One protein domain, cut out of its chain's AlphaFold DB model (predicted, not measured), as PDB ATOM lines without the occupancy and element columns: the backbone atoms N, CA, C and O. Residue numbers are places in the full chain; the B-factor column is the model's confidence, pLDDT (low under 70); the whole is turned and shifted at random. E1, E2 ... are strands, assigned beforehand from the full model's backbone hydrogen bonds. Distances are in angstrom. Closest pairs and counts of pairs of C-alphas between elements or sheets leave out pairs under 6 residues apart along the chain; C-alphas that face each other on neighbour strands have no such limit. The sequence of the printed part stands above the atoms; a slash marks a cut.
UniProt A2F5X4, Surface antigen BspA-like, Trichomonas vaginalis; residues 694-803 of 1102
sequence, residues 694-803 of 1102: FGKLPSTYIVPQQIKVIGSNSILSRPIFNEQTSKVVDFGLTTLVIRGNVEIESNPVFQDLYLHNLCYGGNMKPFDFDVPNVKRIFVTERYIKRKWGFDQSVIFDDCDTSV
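Overview. This is residues 694 to 803 of the 1102 residues of the protein "Surface antigen BspA-like" of Trichomonas vaginalis (UniProt A2F5X4). With little regular structure, the chain winds in stacked turns, a short solenoid with a parallel sheet, E1 E4 E5 E6, along one wall; the hairpin E2 and E3 reaches away at one end. Of 110 printed residues, 22 are in six named strands, E1 to E6 in order, with no named helix: all strand. It is compact, radius of gyration of the C-alphas 14.2 A, spanning 47 by 31 by 27 A.

Along the chain. E1, residues 700 to 702, 6.7 A, begins at C-alpha 700 (-1.934, 31.071, 19.119). E2, 720 to 722, spans 6.9 A; E3, 727 to 730, 9.1 A; E4, 735 to 738, 10.2 A; E5, 757 to 760, 10.0 A; E6, 776 to 779, 9.9 A, ends at C-alpha 779 (2.132, 40.845, 6.244).

Arrangement. Within hydrogen-bond range are N 701 and O 735, 3.0 A, between parallel E1 and E4; N 738 and O 759, 2.8 A, between parallel E4 and E5; N 778 and O 758, 2.8 A, between parallel E5 and E6; N 720 and O 730, 2.8 A, in the antiparallel hairpin. E3 and E4 are apart.

Size, cuts and confidence. The farthest C-alphas, Gln 724 and Tyr 783, are 46.9 A apart. The printed part has no cut. Links E1 to E2, E4 to E5 and E5 to E6 are long. Residues 762 to 775 and 780 to 803 have pLDDT under 70.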
ATOM      1  N   PHE A 694     -15.881  29.275  20.653       93.06
ATOM      2  CA  PHE A 694     -16.325  28.801  21.964       93.06
ATOM      3  C   PHE A 694     -15.213  28.054  22.714       93.06
ATOM      4  O   PHE A 694     -14.279  27.515  22.115       93.06
ATOM      5  N   GLY A 695     -15.343  28.012  24.041       88.69
ATOM      6  CA  GLY A 695     -14.364  27.405  24.936       88.69
ATOM      7  C   GLY A 695     -13.007  28.123  24.934       88.69
ATOM      8  O   GLY A 695     -12.824  29.193  24.350       88.69
ATOM      9  N   LYS A 696     -12.028  27.534  25.622       86.62
ATOM     10  CA  LYS A 696     -10.704  28.130  25.796       86.62
ATOM     11  C   LYS A 696      -9.857  28.047  24.524       86.62
ATOM     12  O   LYS A 696      -9.259  27.010  24.228       86.62
ATOM     13  N   LEU A 697      -9.745  29.173  23.819       88.00
ATOM     14  CA  LEU A 697      -8.820  29.323  22.696       88.00
ATOM     15  C   LEU A 697      -7.348  29.118  23.119       88.00
ATOM     16  O   LEU A 697      -6.945  29.530  24.211       88.00
ATOM     17  N   PRO A 698      -6.508  28.540  22.240       87.31
ATOM     18  CA  PRO A 698      -5.061  28.535  22.419       87.31
ATOM     19  C   PRO A 698      -4.475  29.945  22.247       87.31
ATOM     20  O   PRO A 698      -4.929  30.723  21.409       87.31
ATOM     21  N   SER A 699      -3.377  30.248  22.950       84.12
ATOM     22  CA  SER A 699      -2.707  31.559  22.855       84.12
ATOM     23  C   SER A 699      -2.166  31.894  21.458       84.12
ATOM     24  O   SER A 699      -1.860  33.054  21.184       84.12
ATOM     25  N   THR A 700      -2.057  30.897  20.572       86.31
ATOM     26  CA  THR A 700      -1.934  31.071  19.119       86.31
ATOM     27  C   THR A 700      -3.122  30.406  18.434       86.31
ATOM     28  O   THR A 700      -3.185  29.178  18.387       86.31
ATOM     29  N   TYR A 701      -4.039  31.203  17.886       89.25
ATOM     30  CA  TYR A 701      -5.191  30.725  17.119       89.25
ATOM     31  C   TYR A 701      -4.950  30.929  15.618       89.25
ATOM     32  O   TYR A 701      -4.497  31.988  15.177       89.25
ATOM     33  N   ILE A 702      -5.242  29.891  14.833       89.31
ATOM     34  CA  ILE A 702      -5.081  29.874  13.378       89.31
ATOM     35  C   ILE A 702      -6.467  29.684  12.773       89.31
ATOM     36  O   ILE A 702      -7.065  28.626  12.952       89.31
ATOM     37  N   VAL A 703      -6.960  30.683  12.039       89.81
ATOM     38  CA  VAL A 703      -8.289  30.617  11.416       89.81
ATOM     39  C   VAL A 703      -8.322  29.470  10.389       89.81
ATOM     40  O   VAL A 703      -7.471  29.447   9.488       89.81
ATOM     41  N   PRO A 704      -9.268  28.512  10.485       90.06
ATOM     42  CA  PRO A 704      -9.339  27.381   9.561       90.06
ATOM     43  C   PRO A 704      -9.549  27.811   8.102       90.06
ATOM     44  O   PRO A 704     -10.362  28.686   7.817       90.06
ATOM     45  N   GLN A 705      -8.889  27.134   7.154       86.38
ATOM     46  CA  GLN A 705      -8.939  27.464   5.713       86.38
ATOM     47  C   GLN A 705     -10.345  27.424   5.083       86.38
ATOM     48  O   GLN A 705     -10.540  27.947   3.989       86.38
ATOM     49  N   GLN A 706     -11.314  26.788   5.744       88.81
ATOM     50  CA  GLN A 706     -12.708  26.741   5.298       88.81
ATOM     51  C   GLN A 706     -13.488  28.034   5.583       88.81
ATOM     52  O   GLN A 706     -14.523  28.244   4.955       88.81
ATOM     53  N   ILE A 707     -13.015  28.886   6.503       93.00
ATOM     54  CA  ILE A 707     -13.650  30.165   6.844       93.00
ATOM     55  C   ILE A 707     -13.440  31.163   5.701       93.00
ATOM     56  O   ILE A 707     -12.311  31.410   5.280       93.00
ATOM     57  N   LYS A 708     -14.535  31.758   5.218       92.19
ATOM     58  CA  LYS A 708     -14.527  32.778   4.151       92.19
ATOM     59  C   LYS A 708     -14.793  34.183   4.678       92.19
ATOM     60  O   LYS A 708     -14.289  35.144   4.104       92.19
ATOM     61  N   VAL A 709     -15.544  34.283   5.775       92.00
ATOM     62  CA  VAL A 709     -15.883  35.536   6.459       92.00
ATOM     63  C   VAL A 709     -15.594  35.377   7.951       92.00
ATOM     64  O   VAL A 709     -15.979  34.372   8.545       92.00
ATOM     65  N   ILE A 710     -14.943  36.351   8.577       92.12
ATOM     66  CA  ILE A 710     -14.830  36.447  10.036       92.12
ATOM     67  C   ILE A 710     -15.862  37.466  10.513       92.12
ATOM     68  O   ILE A 710     -15.838  38.628  10.096       92.12
ATOM     69  N   GLY A 711     -16.787  37.012  11.361       91.38
ATOM     70  CA  GLY A 711     -17.828  37.859  11.921       91.38
ATOM     71  C   GLY A 711     -17.291  38.882  12.918       91.38
ATOM     72  O   GLY A 711     -16.273  38.660  13.581       91.38
ATOM     73  N   SER A 712     -18.015  39.989  13.048       89.75
ATOM     74  CA  SER A 712     -17.753  41.029  14.053       89.75
ATOM     75  C   SER A 712     -17.669  40.437  15.471       89.75
ATOM     76  O   SER A 712     -18.592  39.746  15.906       89.75
ATOM     77  N   ASN A 713     -16.574  40.699  16.192       90.44
ATOM     78  CA  ASN A 713     -16.262  40.175  17.532       90.44
ATOM     79  C   ASN A 713     -16.287  38.632  17.665       90.44
ATOM     80  O   ASN A 713     -16.413  38.112  18.770       90.44
ATOM     81  N   SER A 714     -16.172  37.880  16.561       93.56
ATOM     82  CA  SER A 714     -16.325  36.414  16.568       93.56
ATOM     83  C   SER A 714     -15.173  35.637  17.216       93.56
ATOM     84  O   SER A 714     -15.361  34.482  17.582       93.56
ATOM     85  N   ILE A 715     -13.988  36.224  17.390       92.94
ATOM     86  CA  ILE A 715     -12.848  35.576  18.053       92.94
ATOM     87  C   ILE A 715     -12.789  36.073  19.501       92.94
ATOM     88  O   ILE A 715     -12.330  37.181  19.774       92.94
ATOM     89  N   LEU A 716     -13.267  35.251  20.434       89.12
ATOM     90  CA  LEU A 716     -13.365  35.592  21.853       89.12
ATOM     91  C   LEU A 716     -12.019  35.380  22.559       89.12
ATOM     92  O   LEU A 716     -11.664  34.260  22.923       89.12
ATOM     93  N   SER A 717     -11.278  36.466  22.782       85.06
ATOM     94  CA  SER A 717     -10.124  36.458  23.684       85.06
ATOM     95  C   SER A 717     -10.565  36.822  25.098       85.06
ATOM     96  O   SER A 717     -11.374  37.728  25.289       85.06
ATOM     97  N   ARG A 718     -10.009  36.145  26.106       83.94
ATOM     98  CA  ARG A 718     -10.189  36.524  27.509       83.94
ATOM     99  C   ARG A 718      -8.907  36.299  28.311       83.94
ATOM    100  O   ARG A 718      -8.520  35.146  28.507       83.94
ATOM    101  N   PRO A 719      -8.247  37.358  28.807       82.94
ATOM    102  CA  PRO A 719      -7.205  37.200  29.810       82.94
ATOM    103  C   PRO A 719      -7.793  36.791  31.163       82.94
ATOM    104  O   PRO A 719      -8.869  37.239  31.568       82.94
ATOM    105  N   ILE A 720      -7.055  35.956  31.890       79.88
ATOM    106  CA  ILE A 720      -7.381  35.536  33.251       79.88
ATOM    107  C   ILE A 720      -6.431  36.258  34.203       79.88
ATOM    108  O   ILE A 720      -5.209  36.149  34.082       79.88
ATOM    109  N   PHE A 721      -6.995  36.967  35.177       79.88
ATOM    110  CA  PHE A 721      -6.258  37.654  36.234       79.88
ATOM    111  C   PHE A 721      -6.355  36.874  37.549       79.88
ATOM    112  O   PHE A 721      -7.364  36.238  37.843       79.88
ATOM    113  N   ASN A 722      -5.308  36.944  38.366       80.56
ATOM    114  CA  ASN A 722      -5.347  36.500  39.752       80.56
ATOM    115  C   ASN A 722      -6.037  37.572  40.612       80.56
ATOM    116  O   ASN A 722      -5.478  38.649  40.818       80.56
ATOM    117  N   GLU A 723      -7.212  37.246  41.150       76.88
ATOM    118  CA  GLU A 723      -8.087  38.153  41.919       76.88
ATOM    119  C   GLU A 723      -7.402  38.834  43.121       76.88
ATOM    120  O   GLU A 723      -7.789  39.927  43.514       76.88
ATOM    121  N   GLN A 724      -6.369  38.210  43.700       80.50
ATOM    122  CA  GLN A 724      -5.675  38.704  44.896       80.50
ATOM    123  C   GLN A 724      -4.507  39.654  44.591       80.50
ATOM    124  O   GLN A 724      -4.011  40.327  45.492       80.50
ATOM    125  N   THR A 725      -4.008  39.670  43.352       84.75
ATOM    126  CA  THR A 725      -2.799  40.426  42.971       84.75
ATOM    127  C   THR A 725      -2.974  41.279  41.718       84.75
ATOM    128  O   THR A 725      -2.028  41.960  41.323       84.75
ATOM    129  N   SER A 726      -4.140  41.208  41.069       76.62
ATOM    130  CA  SER A 726      -4.468  41.843  39.781       76.62
ATOM    131  C   SER A 726      -3.479  41.531  38.646       76.62
ATOM    132  O   SER A 726      -3.412  42.243  37.647       76.62
ATOM    133  N   LYS A 727      -2.696  40.452  38.776       77.38
ATOM    134  CA  LYS A 727      -1.717  40.017  37.770       77.38
ATOM    135  C   LYS A 727      -2.342  39.037  36.795       77.38
ATOM    136  O   LYS A 727      -3.036  38.111  37.210       77.38
ATOM    137  N   VAL A 728      -2.025  39.198  35.514       77.19
ATOM    138  CA  VAL A 728      -2.359  38.220  34.475       77.19
ATOM    139  C   VAL A 728      -1.710  36.873  34.813       77.19
ATOM    140  O   VAL A 728      -0.506  36.809  35.067       77.19
ATOM    141  N   VAL A 729      -2.513  35.809  34.819       84.62
ATOM    142  CA  VAL A 729      -2.075  34.404  34.929       84.62
ATOM    143  C   VAL A 729      -2.310  33.620  33.639       84.62
ATOM    144  O   VAL A 729      -1.647  32.612  33.420       84.62
ATOM    145  N   ASP A 730      -3.196  34.105  32.769       82.31
ATOM    146  CA  ASP A 730      -3.302  33.678  31.376       82.31
ATOM    147  C   ASP A 730      -3.569  34.907  30.502       82.31
ATOM    148  O   ASP A 730      -4.458  35.700  30.806       82.31
ATOM    149  N   PHE A 731      -2.797  35.084  29.432       81.50
ATOM    150  CA  PHE A 731      -2.934  36.228  28.527       81.50
ATOM    151  C   PHE A 731      -4.060  36.044  27.495       81.50
ATOM    152  O   PHE A 731      -4.359  36.985  26.762       81.50
ATOM    153  N   GLY A 732      -4.679  34.862  27.417       84.56
ATOM    154  CA  GLY A 732      -5.658  34.546  26.381       84.56
ATOM    155  C   GLY A 732      -4.999  34.468  25.001       84.56
ATOM    156  O   GLY A 732      -3.908  33.904  24.849       84.56
ATOM    157  N   LEU A 733      -5.651  35.036  23.984       86.75
ATOM    158  CA  LEU A 733      -5.125  35.070  22.621       86.75
ATOM    159  C   LEU A 733      -4.016  36.125  22.492       86.75
ATOM    160  O   LEU A 733      -4.278  37.324  22.529       86.75
ATOM    161  N   THR A 734      -2.775  35.680  22.270       84.06
ATOM    162  CA  THR A 734      -1.625  36.580  22.047       84.06
ATOM    163  C   THR A 734      -1.172  36.640  20.592       84.06
ATOM    164  O   THR A 734      -0.435  37.554  20.216       84.06
ATOM    165  N   THR A 735      -1.596  35.676  19.769       84.31
ATOM    166  CA  THR A 735      -1.180  35.521  18.370       84.31
ATOM    167  C   THR A 735      -2.349  35.054  17.504       84.31
ATOM    168  O   THR A 735      -2.817  33.928  17.663       84.31
ATOM    169  N   LEU A 736      -2.788  35.885  16.557       87.31
ATOM    170  CA  LEU A 736      -3.815  35.536  15.568       87.31
ATOM    171  C   LEU A 736      -3.180  35.310  14.191       87.31
ATOM    172  O   LEU A 736      -2.426  36.156  13.713       87.31
ATOM    173  N   VAL A 737      -3.509  34.194  13.535       86.38
ATOM    174  CA  VAL A 737      -2.991  33.836  12.204       86.38
ATOM    175  C   VAL A 737      -4.137  33.636  11.207       86.38
ATOM    176  O   VAL A 737      -4.946  32.719  11.343       86.38
ATOM    177  N   ILE A 738      -4.164  34.467  10.164       85.19
ATOM    178  CA  ILE A 738      -5.126  34.438   9.056       85.19
ATOM    179  C   ILE A 738      -4.340  34.177   7.760       85.19
ATOM    180  O   ILE A 738      -3.702  35.070   7.203       85.19
ATOM    181  N   ARG A 739      -4.350  32.922   7.291       76.69
ATOM    182  CA  ARG A 739      -3.475  32.430   6.202       76.69
ATOM    183  C   ARG A 739      -3.922  32.761   4.768       76.69
ATOM    184  O   ARG A 739      -3.249  32.339   3.835       76.69
ATOM    185  N   GLY A 740      -5.038  33.458   4.553       72.19
ATOM    186  CA  GLY A 740      -5.553  33.681   3.199       72.19
ATOM    187  C   GLY A 740      -6.537  34.839   3.068       72.19
ATOM    188  O   GLY A 740      -6.753  35.600   4.008       72.19
ATOM    189  N   ASN A 741      -7.139  34.951   1.881       76.19
ATOM    190  CA  ASN A 741      -8.158  35.951   1.555       76.19
ATOM    191  C   ASN A 741      -9.482  35.636   2.262       76.19
ATOM    192  O   ASN A 741     -10.377  35.031   1.676       76.19
ATOM    193  N   VAL A 742      -9.575  36.054   3.520       81.75
ATOM    194  CA  VAL A 742     -10.773  35.976   4.357       81.75
ATOM    195  C   VAL A 742     -11.344  37.387   4.502       81.75
ATOM    196  O   VAL A 742     -10.603  38.325   4.805       81.75
ATOM    197  N   GLU A 743     -12.642  37.540   4.252       85.62
ATOM    198  CA  GLU A 743     -13.364  38.798   4.452       85.62
ATOM    199  C   GLU A 743     -13.622  39.030   5.947       85.62
ATOM    200  O   GLU A 743     -13.794  38.082   6.712       85.62
ATOM    201  N   ILE A 744     -13.613  40.287   6.383       84.00
ATOM    202  CA  ILE A 744     -13.730  40.672   7.791       84.00
ATOM    203  C   ILE A 744     -14.793  41.769   7.873       84.00
ATOM    204  O   ILE A 744     -14.701  42.762   7.152       84.00
ATOM    205  N   GLU A 745     -15.830  41.562   8.687       84.81
ATOM    206  CA  GLU A 745     -16.984  42.477   8.753       84.81
ATOM    207  C   GLU A 745     -16.673  43.765   9.530       84.81
ATOM    208  O   GLU A 745     -17.028  44.860   9.099       84.81
ATOM    209  N   SER A 746     -16.013  43.620  10.677       80.69
ATOM    210  CA  SER A 746     -15.458  44.686  11.521       80.69
ATOM    211  C   SER A 746     -14.399  44.057  12.447       80.69
ATOM    212  O   SER A 746     -13.911  42.977  12.119       80.69
ATOM    213  N   ASN A 747     -14.031  44.674  13.582       82.25
ATOM    214  CA  ASN A 747     -13.050  44.098  14.516       82.25
ATOM    215  C   ASN A 747     -13.351  42.604  14.796       82.25
ATOM    216  O   ASN A 747     -14.419  42.293  15.332       82.25
ATOM    217  N   PRO A 748     -12.450  41.668  14.441       86.25
ATOM    218  CA  PRO A 748     -12.713  40.243  14.597       86.25
ATOM    219  C   PRO A 748     -12.456  39.729  16.016       86.25
ATOM    220  O   PRO A 748     -13.007  38.690  16.367       86.25
ATOM    221  N   VAL A 749     -11.620  40.403  16.818       86.62
ATOM    222  CA  VAL A 749     -11.215  39.932  18.152       86.62
ATOM    223  C   VAL A 749     -11.938  40.721  19.230       86.62
ATOM    224  O   VAL A 749     -11.709  41.917  19.414       86.62
ATOM    225  N   PHE A 750     -12.775  40.028  19.995       81.25
ATOM    226  CA  PHE A 750     -13.349  40.592  21.204       81.25
ATOM    227  C   PHE A 750     -12.279  40.648  22.306       81.25
ATOM    228  O   PHE A 750     -11.652  39.633  22.607       81.25
ATOM    229  N   GLN A 751     -12.075  41.842  22.877       72.75
ATOM    230  CA  GLN A 751     -11.054  42.169  23.889       72.75
ATOM    231  C   GLN A 751      -9.618  41.750  23.500       72.75
ATOM    232  O   GLN A 751      -9.004  40.861  24.093       72.75
ATOM    233  N   ASP A 752      -9.033  42.459  22.530       70.25
ATOM    234  CA  ASP A 752      -7.677  42.242  21.993       70.25
ATOM    235  C   ASP A 752      -6.518  42.668  22.931       70.25
ATOM    236  O   ASP A 752      -5.374  42.767  22.493       70.25
ATOM    237  N   LEU A 753      -6.781  42.872  24.229       73.81
ATOM    238  CA  LEU A 753      -5.911  43.559  25.203       73.81
ATOM    239  C   LEU A 753      -4.466  43.020  25.303       73.81
ATOM    240  O   LEU A 753      -3.548  43.743  25.690       73.81
ATOM    241  N   TYR A 754      -4.254  41.745  24.961       77.19
ATOM    242  CA  TYR A 754      -2.937  41.096  24.927       77.19
ATOM    243  C   TYR A 754      -2.600  40.445  23.578       77.19
ATOM    244  O   TYR A 754      -1.646  39.661  23.503       77.19
ATOM    245  N   LEU A 755      -3.304  40.801  22.499       80.50
ATOM    246  CA  LEU A 755      -3.001  40.363  21.137       80.50
ATOM    247  C   LEU A 755      -1.699  41.029  20.660       80.50
ATOM    248  O   LEU A 755      -1.691  42.108  20.088       80.50
ATOM    249  N   HIS A 756      -0.558  40.394  20.918       77.56
ATOM    250  CA  HIS A 756       0.757  40.957  20.601       77.56
ATOM    251  C   HIS A 756       1.146  40.790  19.129       77.56
ATOM    252  O   HIS A 756       1.936  41.588  18.621       77.56
ATOM    253  N   ASN A 757       0.633  39.748  18.468       78.06
ATOM    254  CA  ASN A 757       1.019  39.362  17.115       78.06
ATOM    255  C   ASN A 757      -0.221  39.151  16.232       78.06
ATOM    256  O   ASN A 757      -1.087  38.336  16.554       78.06
ATOM    257  N   LEU A 758      -0.246  39.801  15.071       81.75
ATOM    258  CA  LEU A 758      -1.168  39.492  13.977       81.75
ATOM    259  C   LEU A 758      -0.369  38.989  12.778       81.75
ATOM    260  O   LEU A 758       0.582  39.647  12.367       81.75
ATOM    261  N   CYS A 759      -0.777  37.871  12.185       79.94
ATOM    262  CA  CYS A 759      -0.261  37.402  10.903       79.94
ATOM    263  C   CYS A 759      -1.388  37.375   9.873       79.94
ATOM    264  O   CYS A 759      -2.361  36.640  10.052       79.94
ATOM    265  N   TYR A 760      -1.268  38.172   8.810       80.31
ATOM    266  CA  TYR A 760      -2.303  38.316   7.785       80.31
ATOM    267  C   TYR A 760      -1.717  38.123   6.381       80.31
ATOM    268  O   TYR A 760      -1.005  38.977   5.854       80.31
ATOM    269  N   GLY A 761      -2.036  36.979   5.771       72.56
ATOM    270  CA  GLY A 761      -1.606  36.594   4.422       72.56
ATOM    271  C   GLY A 761      -2.613  36.916   3.311       72.56
ATOM    272  O   GLY A 761      -2.520  36.326   2.237       72.56
ATOM    273  N   GLY A 762      -3.609  37.767   3.578       69.00
ATOM    274  CA  GLY A 762      -4.700  38.089   2.653       69.00
ATOM    275  C   GLY A 762      -4.662  39.506   2.066       69.00
ATOM    276  O   GLY A 762      -3.787  40.322   2.359       69.00
ATOM    277  N   ASN A 763      -5.683  39.815   1.269       62.81
ATOM    278  CA  ASN A 763      -5.912  41.107   0.625       62.81
ATOM    279  C   ASN A 763      -6.889  41.978   1.440       62.81
ATOM    280  O   ASN A 763      -8.103  41.858   1.282       62.81
ATOM    281  N   MET A 764      -6.367  42.893   2.262       56.62
ATOM    282  CA  MET A 764      -7.193  43.868   2.997       56.62
ATOM    283  C   MET A 764      -7.858  44.893   2.065       56.62
ATOM    284  O   MET A 764      -7.206  45.397   1.142       56.62
ATOM    285  N   LYS A 765      -9.084  45.332   2.378       56.28
ATOM    286  CA  LYS A 765      -9.630  46.598   1.858       56.28
ATOM    287  C   LYS A 765      -9.324  47.746   2.854       56.28
ATOM    288  O   LYS A 765      -8.804  47.513   3.952       56.28
ATOM    289  N   PRO A 766      -9.548  49.023   2.480       44.66
ATOM    290  CA  PRO A 766      -9.018  50.154   3.247       44.66
ATOM    291  C   PRO A 766      -9.558  50.337   4.675       44.66
ATOM    292  O   PRO A 766      -8.862  50.961   5.473       44.66
ATOM    293  N   PHE A 767     -10.725  49.790   5.034       50.28
ATOM    294  CA  PHE A 767     -11.440  50.148   6.273       50.28
ATOM    295  C   PHE A 767     -11.528  49.014   7.315       50.28
ATOM    296  O   PHE A 767     -11.855  49.258   8.466       50.28
ATOM    297  N   ASP A 768     -11.157  47.792   6.941       54.72
ATOM    298  CA  ASP A 768     -11.702  46.553   7.531       54.72
ATOM    299  C   ASP A 768     -11.080  46.110   8.873       54.72
ATOM    300  O   ASP A 768     -11.346  45.008   9.345       54.72
ATOM    301  N   PHE A 769     -10.150  46.889   9.433       60.09
ATOM    302  CA  PHE A 769      -9.295  46.427  10.532       60.09
ATOM    303  C   PHE A 769      -8.597  47.603  11.222       60.09
ATOM    304  O   PHE A 769      -7.843  48.332  10.561       60.09
ATOM    305  N   ASP A 770      -8.823  47.726  12.528       58.53
ATOM    306  CA  ASP A 770      -8.075  48.549  13.479       58.53
ATOM    307  C   ASP A 770      -7.855  47.712  14.752       58.53
ATOM    308  O   ASP A 770      -8.745  46.958  15.144       58.53
ATOM    309  N   VAL A 771      -6.651  47.776  15.323       62.56
ATOM    310  CA  VAL A 771      -6.182  46.929  16.440       62.56
ATOM    311  C   VAL A 771      -5.108  47.670  17.251       62.56
ATOM    312  O   VAL A 771      -3.913  47.383  17.123       62.56
ATOM    313  N   PRO A 772      -5.495  48.652  18.083       57.56
ATOM    314  CA  PRO A 772      -4.550  49.551  18.750       57.56
ATOM    315  C   PRO A 772      -3.562  48.839  19.692       57.56
ATOM    316  O   PRO A 772      -2.519  49.400  20.023       57.56
ATOM    317  N   ASN A 773      -3.848  47.598  20.104       62.91
ATOM    318  CA  ASN A 773      -3.007  46.821  21.017       62.91
ATOM    319  C   ASN A 773      -1.926  45.960  20.319       62.91
ATOM    320  O   ASN A 773      -1.021  45.449  20.993       62.91
ATOM    321  N   VAL A 774      -1.966  45.801  18.986       69.56
ATOM    322  CA  VAL A 774      -1.087  44.863  18.259       69.56
ATOM    323  C   VAL A 774       0.299  45.446  17.986       69.56
ATOM    324  O   VAL A 774       0.516  46.243  17.079       69.56
ATOM    325  N   LYS A 775       1.291  44.957  18.737       67.94
ATOM    326  CA  LYS A 775       2.686  45.435  18.682       67.94
ATOM    327  C   LYS A 775       3.503  44.891  17.505       67.94
ATOM    328  O   LYS A 775       4.569  45.435  17.220       67.94
ATOM    329  N   ARG A 776       3.069  43.799  16.861       70.38
ATOM    330  CA  ARG A 776       3.742  43.191  15.699       70.38
ATOM    331  C   ARG A 776       2.733  42.701  14.667       70.38
ATOM    332  O   ARG A 776       1.960  41.784  14.943       70.38
ATOM    333  N   ILE A 777       2.791  43.272  13.468       74.25
ATOM    334  CA  ILE A 777       1.900  42.939  12.354       74.25
ATOM    335  C   ILE A 777       2.729  42.342  11.215       74.25
ATOM    336  O   ILE A 777       3.508  43.046  10.582       74.25
ATOM    337  N   PHE A 778       2.559  41.049  10.954       73.75
ATOM    338  CA  PHE A 778       3.245  40.298   9.903       73.75
ATOM    339  C   PHE A 778       2.367  40.242   8.644       73.75
ATOM    340  O   PHE A 778       1.239  39.741   8.696       73.75
ATOM    341  N   VAL A 779       2.871  40.761   7.519       72.75
ATOM    342  CA  VAL A 779       2.132  40.845   6.244       72.75
ATOM    343  C   VAL A 779       2.986  40.497   5.025       72.75
ATOM    344  O   VAL A 779       4.110  40.973   4.866       72.75
ATOM    345  N   THR A 780       2.400  39.725   4.110       65.44
ATOM    346  CA  THR A 780       3.026  39.285   2.849       65.44
ATOM    347  C   THR A 780       2.946  40.339   1.732       65.44
ATOM    348  O   THR A 780       3.811  40.411   0.858       65.44
ATOM    349  N   GLU A 781       1.915  41.189   1.751       63.00
ATOM    350  CA  GLU A 781       1.546  42.089   0.650       63.00
ATOM    351  C   GLU A 781       2.157  43.500   0.777       63.00
ATOM    352  O   GLU A 781       1.907  44.259   1.720       63.00
ATOM    353  N   ARG A 782       2.926  43.919  -0.239       53.47
ATOM    354  CA  ARG A 782       3.616  45.225  -0.254       53.47
ATOM    355  C   ARG A 782       2.658  46.419  -0.361       53.47
ATOM    356  O   ARG A 782       3.067  47.545  -0.073       53.47
ATOM    357  N   TYR A 783       1.410  46.195  -0.783       53.38
ATOM    358  CA  TYR A 783       0.374  47.229  -0.867       53.38
ATOM    359  C   TYR A 783      -0.094  47.701   0.519       53.38
ATOM    360  O   TYR A 783      -0.273  48.905   0.729       53.38
ATOM    361  N   ILE A 784      -0.172  46.784   1.495       57.06
ATOM    362  CA  ILE A 784      -0.606  47.056   2.880       57.06
ATOM    363  C   ILE A 784       0.298  48.100   3.562       57.06
ATOM    364  O   ILE A 784      -0.157  48.881   4.403       57.06
ATOM    365  N   LYS A 785       1.550  48.244   3.100       50.88
ATOM    366  CA  LYS A 785       2.474  49.312   3.512       50.88
ATOM    367  C   LYS A 785       1.916  50.736   3.333       50.88
ATOM    368  O   LYS A 785       2.412  51.650   3.978       50.88
ATOM    369  N   ARG A 786       0.894  50.966   2.500       53.09
ATOM    370  CA  ARG A 786       0.226  52.280   2.413       53.09
ATOM    371  C   ARG A 786      -0.817  52.538   3.505       53.09
ATOM    372  O   ARG A 786      -1.128  53.701   3.724       53.09
ATOM    373  N   LYS A 787      -1.339  51.495   4.165       58.94
ATOM    374  CA  LYS A 787      -2.292  51.609   5.283       58.94
ATOM    375  C   LYS A 787      -1.554  51.691   6.621       58.94
ATOM    376  O   LYS A 787      -1.721  52.664   7.342       58.94
ATOM    377  N   TRP A 788      -0.684  50.720   6.908       58.66
ATOM    378  CA  TRP A 788       0.021  50.630   8.197       58.66
ATOM    379  C   TRP A 788       1.482  51.112   8.172       58.66
ATOM    380  O   TRP A 788       2.077  51.301   9.221       58.66
ATOM    381  N   GLY A 789       2.096  51.354   7.009       49.69
ATOM    382  CA  GLY A 789       3.549  51.588   6.894       49.69
ATOM    383  C   GLY A 789       4.093  52.947   7.356       49.69
ATOM    384  O   GLY A 789       5.185  53.319   6.919       49.69
ATOM    385  N   PHE A 790       3.351  53.671   8.197       48.28
ATOM    386  CA  PHE A 790       3.865  54.760   9.040       48.28
ATOM    387  C   PHE A 790       4.105  54.309  10.493       48.28
ATOM    388  O   PHE A 790       4.856  54.967  11.210       48.28
ATOM    389  N   ASP A 791       3.516  53.183  10.903       53.84
ATOM    390  CA  ASP A 791       3.788  52.508  12.168       53.84
ATOM    391  C   ASP A 791       5.075  51.660  12.064       53.84
ATOM    392  O   ASP A 791       5.433  51.137  11.003       53.84
ATOM    393  N   GLN A 792       5.789  51.544  13.182       52.12
ATOM    394  CA  GLN A 792       7.006  50.750  13.340       52.12
ATOM    395  C   GLN A 792       6.709  49.277  13.696       52.12
ATOM    396  O   GLN A 792       7.628  48.460  13.668       52.12
ATOM    397  N   SER A 793       5.448  48.922  13.982       58.28
ATOM    398  CA  SER A 793       4.989  47.551  14.286       58.28
ATOM    399  C   SER A 793       5.027  46.565  13.102       58.28
ATOM    400  O   SER A 793       4.949  45.348  13.305       58.28
ATOM    401  N   VAL A 794       5.114  47.062  11.860       64.56
ATOM    402  CA  VAL A 794       4.857  46.265  10.647       64.56
ATOM    403  C   VAL A 794       6.100  45.522  10.149       64.56
ATOM    404  O   VAL A 794       7.090  46.125   9.725       64.56
ATOM    405  N   ILE A 795       6.001  44.195  10.107       65.75
ATOM    406  CA  ILE A 795       7.019  43.251   9.648       65.75
ATOM    407  C   ILE A 795       6.577  42.661   8.298       65.75
ATOM    408  O   ILE A 795       5.461  42.169   8.150       65.75
ATOM    409  N   PHE A 796       7.466  42.701   7.305       66.50
ATOM    410  CA  PHE A 796       7.235  42.130   5.973       66.50
ATOM    411  C   PHE A 796       8.007  40.814   5.844       66.50
ATOM    412  O   PHE A 796       9.171  40.823   5.443       66.50
ATOM    413  N   ASP A 797       7.373  39.714   6.244       63.66
ATOM    414  CA  ASP A 797       7.940  38.361   6.289       63.66
ATOM    415  C   ASP A 797       6.805  37.318   6.161       63.66
ATOM    416  O   ASP A 797       5.637  37.638   6.401       63.66
ATOM    417  N   ASP A 798       7.122  36.087   5.758       58.19
ATOM    418  CA  ASP A 798       6.123  35.056   5.447       58.19
ATOM    419  C   ASP A 798       5.494  34.459   6.719       58.19
ATOM    420  O   ASP A 798       6.181  34.097   7.681       58.19
ATOM    421  N   CYS A 799       4.164  34.307   6.725       54.88
ATOM    422  CA  CYS A 799       3.413  33.883   7.916       54.88
ATOM    423  C   CYS A 799       3.692  32.450   8.398       54.88
ATOM    424  O   CYS A 799       3.337  32.114   9.526       54.88
ATOM    425  N   ASP A 800       4.339  31.616   7.579       51.03
ATOM    426  CA  ASP A 800       4.702  30.239   7.939       51.03
ATOM    427  C   ASP A 800       6.128  30.100   8.506       51.03
ATOM    428  O   ASP A 800       6.487  29.026   8.988       51.03
ATOM    429  N   THR A 801       6.938  31.167   8.489       45.22
ATOM    430  CA  THR A 801       8.347  31.143   8.935       45.22
ATOM    431  C   THR A 801       8.695  32.151  10.029       45.22
ATOM    432  O   THR A 801       9.718  31.980  10.690       45.22
ATOM    433  N   SER A 802       7.890  33.200  10.215       48.66
ATOM    434  CA  SER A 802       8.341  34.436  10.880       48.66
ATOM    435  C   SER A 802       7.765  34.723  12.269       48.66
ATOM    436  O   SER A 802       8.364  35.502  13.010       48.66
ATOM    437  N   VAL A 803       6.646  34.103  12.661       51.19
ATOM    438  CA  VAL A 803       6.007  34.330  13.973       51.19
ATOM    439  C   VAL A 803       6.796  33.589  15.069       51.19
ATOM    440  O   VAL A 803       6.695  32.363  15.155       51.19
TER     441      VAL A 803